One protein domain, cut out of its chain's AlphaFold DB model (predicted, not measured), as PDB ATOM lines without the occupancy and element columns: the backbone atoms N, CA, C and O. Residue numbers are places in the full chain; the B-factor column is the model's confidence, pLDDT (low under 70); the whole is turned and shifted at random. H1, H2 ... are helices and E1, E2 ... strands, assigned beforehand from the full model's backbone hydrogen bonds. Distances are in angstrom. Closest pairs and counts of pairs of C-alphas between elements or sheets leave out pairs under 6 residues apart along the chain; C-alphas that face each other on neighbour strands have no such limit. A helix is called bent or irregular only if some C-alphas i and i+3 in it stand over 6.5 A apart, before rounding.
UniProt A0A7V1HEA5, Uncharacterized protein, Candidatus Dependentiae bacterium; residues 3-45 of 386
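Overview. This is residues 3 to 45 of the 386 residues of an uncharacterized protein of Candidatus Dependentiae bacterium (UniProt A0A7V1HEA5). Little regular structure: H1, E1 and the first residues gather at one end, and a long bare stretch, residues 24 to 36, loops away to H2 at the other. Residues 14 to 19 stand free. The printed part has 43 residues, 17 in named elements, ordered H1, E1, H2, mostly helix; it is only just loose, close to compact, radius of gyration of the C-alphas 11.5 A, spans 30 by 21 by 16 A.

Arrangement. Residues 3 to 4 pair, parallel, with residues 22 to 23 of E1, residues 21 to 23. The closest C-alphas of H1, residues 6 to 12, and E1 are those of Lys 6 and Thr 23, 5.7 A apart. H2, residues 37 to 43, is apart from both. Within hydrogen-bond range are 1 of 3 O i to N i+4 pairs in each helix, and 2 of 4 O i to N i+3 pairs in H1, 3 of 4 in H2.

Along the chain. H1, 10.4 A long, begins at C-alpha 6 (106.186, 138.660, 162.933) and is irregular, C-alphas 7 and 10 being 7.4 A apart. E1 spans 7.0 A. H2, 10.2 A, ends at C-alpha 43 (122.032, 122.237, 150.037); it is only just irregular, C-alphas 38 and 41 being 6.8 A apart.

Size, cuts and confidence. The farthest C-alphas, of Lys 27 and Lys 45, are 30.3 A apart. The printed part has no cut. The link from E1 to H2 is long. No printed residue is under 70 in pLDDT.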
ATOM      1  N   GLY A   3     110.626 129.642 159.973       92.62
ATOM      2  CA  GLY A   3     110.787 130.803 160.850       92.62
ATOM      3  C   GLY A   3     110.728 132.122 160.075       92.62
ATOM      4  O   GLY A   3     111.478 132.298 159.117       92.62
ATOM      5  N   VAL A   4     109.866 133.058 160.486       93.00
ATOM      6  CA  VAL A   4     109.664 134.350 159.795       93.00
ATOM      7  C   VAL A   4     109.621 135.536 160.760       93.00
ATOM      8  O   VAL A   4     109.417 135.385 161.967       93.00
ATOM      9  N   GLN A   5     109.780 136.760 160.242       90.19
ATOM     10  CA  GLN A   5     109.479 137.952 161.038       90.19
ATOM     11  C   GLN A   5     107.970 138.042 161.305       90.19
ATOM     12  O   GLN A   5     107.160 137.749 160.427       90.19
ATOM     13  N   LYS A   6     107.588 138.532 162.492       90.88
ATOM     14  CA  LYS A   6     106.186 138.660 162.933       90.88
ATOM     15  C   LYS A   6     105.216 139.218 161.870       90.88
ATOM     16  O   LYS A   6     104.129 138.660 161.742       90.88
ATOM     17  N   PRO A   7     105.563 140.254 161.078       90.94
ATOM     18  CA  PRO A   7     104.634 140.793 160.086       90.94
ATOM     19  C   PRO A   7     104.335 139.851 158.905       90.94
ATOM     20  O   PRO A   7     103.386 140.097 158.176       90.94
ATOM     21  N   LEU A   8     105.118 138.787 158.702       93.38
ATOM     22  CA  LEU A   8     104.927 137.823 157.614       93.38
ATOM     23  C   LEU A   8     104.111 136.591 158.023       93.38
ATOM     24  O   LEU A   8     103.711 135.822 157.156       93.38
ATOM     25  N   VAL A   9     103.847 136.389 159.318       93.81
ATOM     26  CA  VAL A   9     103.253 135.141 159.832       93.81
ATOM     27  C   VAL A   9     101.956 134.782 159.111       93.81
ATOM     28  O   VAL A   9     101.838 133.679 158.588       93.81
ATOM     29  N   LYS A  10     101.011 135.728 159.038       94.44
ATOM     30  CA  LYS A  10      99.677 135.479 158.476       94.44
ATOM     31  C   LYS A  10      99.705 135.191 156.973       94.44
ATOM     32  O   LYS A  10      98.971 134.325 156.512       94.44
ATOM     33  N   VAL A  11     100.551 135.887 156.211       94.88
ATOM     34  CA  VAL A  11     100.629 135.680 154.755       94.88
ATOM     35  C   VAL A  11     101.370 134.385 154.414       94.88
ATOM     36  O   VAL A  11     100.924 133.635 153.552       94.88
ATOM     37  N   ILE A  12     102.454 134.064 155.130       95.38
ATOM     38  CA  ILE A  12     103.215 132.828 154.897       95.38
ATOM     39  C   ILE A  12     102.425 131.595 155.342       95.38
ATOM     40  O   ILE A  12     102.550 130.554 154.709       95.38
ATOM     41  N   SER A  13     101.550 131.704 156.351       94.88
ATOM     42  CA  SER A  13     100.683 130.584 156.757       94.88
ATOM     43  C   SER A  13      99.662 130.162 155.695       94.88
ATOM     44  O   SER A  13      99.036 129.122 155.844       94.88
ATOM     45  N   LEU A  14      99.478 130.958 154.635       94.81
ATOM     46  CA  LEU A  14      98.637 130.597 153.489       94.81
ATOM     47  C   LEU A  14      99.412 129.846 152.395       94.81
ATOM     48  O   LEU A  14      98.815 129.440 151.402       94.81
ATOM     49  N   CYS A  15     100.731 129.687 152.535       94.25
ATOM     50  CA  CYS A  15     101.541 128.917 151.598       94.25
ATOM     51  C   CYS A  15     101.278 127.413 151.804       94.25
ATOM     52  O   CYS A  15     101.581 126.901 152.883       94.25
ATOM     53  N   PRO A  16     100.778 126.678 150.792       90.94
ATOM     54  CA  PRO A  16     100.419 125.264 150.933       90.94
ATOM     55  C   PRO A  16     101.627 124.355 151.193       90.94
ATOM     56  O   PRO A  16     101.462 123.226 151.639       90.94
ATOM     57  N   TYR A  17     102.840 124.846 150.929       90.31
ATOM     58  CA  TYR A  17     104.089 124.116 151.138       90.31
ATOM     59  C   TYR A  17     104.673 124.295 152.548       90.31
ATOM     60  O   TYR A  17     105.769 123.809 152.823       90.31
ATOM     61  N   VAL A  18     103.998 125.040 153.432       93.44
ATOM     62  CA  VAL A  18     104.482 125.341 154.784       93.44
ATOM     63  C   VAL A  18     103.515 124.785 155.825       93.44
ATOM     64  O   VAL A  18     102.482 125.385 156.099       93.44
ATOM     65  N   ASP A  19     103.896 123.683 156.479       93.00
ATOM     66  CA  ASP A  19     103.053 123.040 157.504       93.00
ATOM     67  C   ASP A  19     102.868 123.901 158.760       93.00
ATOM     68  O   ASP A  19     101.833 123.874 159.420       93.00
ATOM     69  N   GLN A  20     103.912 124.648 159.131       93.56
ATOM     70  CA  GLN A  20     103.926 125.449 160.349       93.56
ATOM     71  C   GLN A  20     104.832 126.666 160.187       93.56
ATOM     72  O   GLN A  20     105.984 126.543 159.763       93.56
ATOM     73  N   VAL A  21     104.325 127.827 160.597       94.12
ATOM     74  CA  VAL A  21     105.062 129.093 160.663       94.12
ATOM     75  C   VAL A  21     105.324 129.442 162.122       94.12
ATOM     76  O   VAL A  21     104.422 129.344 162.950       94.12
ATOM     77  N   VAL A  22     106.546 129.858 162.433       93.56
ATOM     78  CA  VAL A  22     106.948 130.307 163.776       93.56
ATOM     79  C   VAL A  22     107.632 131.665 163.690       93.56
ATOM     80  O   VAL A  22     108.225 131.995 162.657       93.56
ATOM     81  N   THR A  23     107.570 132.475 164.749       91.69
ATOM     82  CA  THR A  23     108.370 133.708 164.789       91.69
ATOM     83  C   THR A  23     109.764 133.457 165.356       91.69
ATOM     84  O   THR A  23     109.974 132.565 166.173       91.69
ATOM     85  N   LEU A  24     110.740 134.267 164.937       76.62
ATOM     86  CA  LEU A  24     112.150 134.114 165.336       76.62
ATOM     87  C   LEU A  24     112.414 134.250 166.852       76.62
ATOM     88  O   LEU A  24     113.508 133.920 167.296       76.62
ATOM     89  N   ASN A  25     111.440 134.726 167.635       78.94
ATOM     90  CA  ASN A  25     111.571 134.945 169.081       78.94
ATOM     91  C   ASN A  25     110.704 133.985 169.917       78.94
ATOM     92  O   ASN A  25     110.614 134.142 171.134       78.94
ATOM     93  N   GLU A  26     110.027 133.031 169.280       83.50
ATOM     94  CA  GLU A  26     109.196 132.035 169.954       83.50
ATOM     95  C   GLU A  26     109.984 130.758 170.249       83.50
ATOM     96  O   GLU A  26     110.986 130.441 169.605       83.50
ATOM     97  N   LYS A  27     109.501 129.985 171.228       86.69
ATOM     98  CA  LYS A  27     110.017 128.638 171.468       86.69
ATOM     99  C   LYS A  27     109.737 127.785 170.232       86.69
ATOM    100  O   LYS A  27     108.580 127.590 169.865       86.69
ATOM    101  N   LEU A  28     110.796 127.265 169.621       88.81
ATOM    102  CA  LEU A  28     110.670 126.410 168.448       88.81
ATOM    103  C   LEU A  28     110.010 125.065 168.821       88.81
ATOM    104  O   LEU A  28     110.269 124.542 169.912       88.81
ATOM    105  N   PRO A  29     109.163 124.499 167.941       90.81
ATOM    106  CA  PRO A  29     108.680 123.125 168.077       90.81
ATOM    107  C   PRO A  29     109.843 122.127 167.948       90.81
ATOM    108  O   PRO A  29     110.960 122.505 167.597       90.81
ATOM    109  N   ALA A  30     109.590 120.847 168.219       93.56
ATOM    110  CA  ALA A  30     110.579 119.800 167.966       93.56
ATOM    111  C   ALA A  30     110.844 119.654 166.455       93.56
ATOM    112  O   ALA A  30     109.915 119.710 165.650       93.56
ATOM    113  N   PHE A  31     112.109 119.465 166.082       93.25
ATOM    114  CA  PHE A  31     112.560 119.197 164.717       93.25
ATOM    115  C   PHE A  31     113.846 118.365 164.761       93.25
ATOM    116  O   PHE A  31     114.627 118.490 165.704       93.25
ATOM    117  N   ASP A  32     114.085 117.556 163.729       96.44
ATOM    118  CA  ASP A  32     115.295 116.727 163.626       96.44
ATOM    119  C   ASP A  32     116.466 117.479 162.979       96.44
ATOM    120  O   ASP A  32     117.628 117.266 163.319       96.44
ATOM    121  N   LEU A  33     116.156 118.373 162.034       94.81
ATOM    122  CA  LEU A  33     117.131 119.120 161.245       94.81
ATOM    123  C   LEU A  33     116.730 120.589 161.124       94.81
ATOM    124  O   LEU A  33     115.551 120.941 161.092       94.81
ATOM    125  N   HIS A  34     117.739 121.446 161.006       92.94
ATOM    126  CA  HIS A  34     117.583 122.877 160.791       92.94
ATOM    127  C   HIS A  34     118.576 123.350 159.729       92.94
ATOM    128  O   HIS A  34     119.763 123.030 159.793       92.94
ATOM    129  N   ALA A  35     118.091 124.153 158.782       93.50
ATOM    130  CA  ALA A  35     118.911 124.818 157.781       93.50
ATOM    131  C   ALA A  35     118.561 126.314 157.737       93.50
ATOM    132  O   ALA A  35     117.383 126.655 157.598       93.50
ATOM    133  N   PRO A  36     119.552 127.223 157.811       90.25
ATOM    134  CA  PRO A  36     119.325 128.631 157.517       90.25
ATOM    135  C   PRO A  36     118.788 128.806 156.089       90.25
ATOM    136  O   PRO A  36     119.278 128.161 155.163       90.25
ATOM    137  N   LEU A  37     117.830 129.718 155.884       89.31
ATOM    138  CA  LEU A  37     117.198 129.946 154.572       89.31
ATOM    139  C   LEU A  37     118.230 130.184 153.453       89.31
ATOM    140  O   LEU A  37     118.116 129.627 152.365       89.31
ATOM    141  N   MET A  38     119.273 130.964 153.744       86.25
ATOM    142  CA  MET A  38     120.328 131.289 152.777       86.25
ATOM    143  C   MET A  38     121.282 130.121 152.476       86.25
ATOM    144  O   MET A  38     122.077 130.222 151.547       86.25
ATOM    145  N   SER A  39     121.196 129.010 153.210       90.44
ATOM    146  CA  SER A  39     121.935 127.774 152.923       90.44
ATOM    147  C   SER A  39     121.178 126.844 151.970       90.44
ATOM    148  O   SER A  39     121.796 125.950 151.391       90.44
ATOM    149  N   LEU A  40     119.866 127.039 151.774       91.69
ATOM    150  CA  LEU A  40     119.051 126.149 150.942       91.69
ATOM    151  C   LEU A  40     119.533 126.062 149.487       91.69
ATOM    152  O   LEU A  40     119.633 124.936 149.005       91.69
ATOM    153  N   PRO A  41     119.914 127.159 148.795       89.88
ATOM    154  CA  PRO A  41     120.437 127.045 147.433       89.88
ATOM    155  C   PRO A  41     121.684 126.158 147.343       89.88
ATOM    156  O   PRO A  41     121.845 125.413 146.382       89.88
ATOM    157  N   HIS A  42     122.548 126.181 148.362       90.06
ATOM    158  CA  HIS A  42     123.725 125.314 148.415       90.06
ATOM    159  C   HIS A  42     123.341 123.848 148.674       90.06
ATOM    160  O   HIS A  42     123.778 122.962 147.943       90.06
ATOM    161  N   ILE A  43     122.483 123.592 149.669       94.88
ATOM    162  CA  ILE A  43     122.032 122.237 150.037       94.88
ATOM    163  C   ILE A  43     121.300 121.560 148.871       94.88
ATOM    164  O   ILE A  43     121.536 120.390 148.579       94.88
ATOM    165  N   LEU A  44     120.439 122.312 148.184       93.56
ATOM    166  CA  LEU A  44     119.650 121.840 147.048       93.56
ATOM    167  C   LEU A  44     120.432 121.862 145.728       93.56
ATOM    168  O   LEU A  44     119.888 121.466 144.700       93.56
ATOM    169  N   LYS A  45     121.694 122.317 145.744       94.62
ATOM    170  CA  LYS A  45     122.539 122.499 144.552       94.62
ATOM    171  C   LYS A  45     121.840 123.326 143.467       94.62
ATOM    172  O   LYS A  45     121.931 123.024 142.279       94.62
TER     173      LYS A  45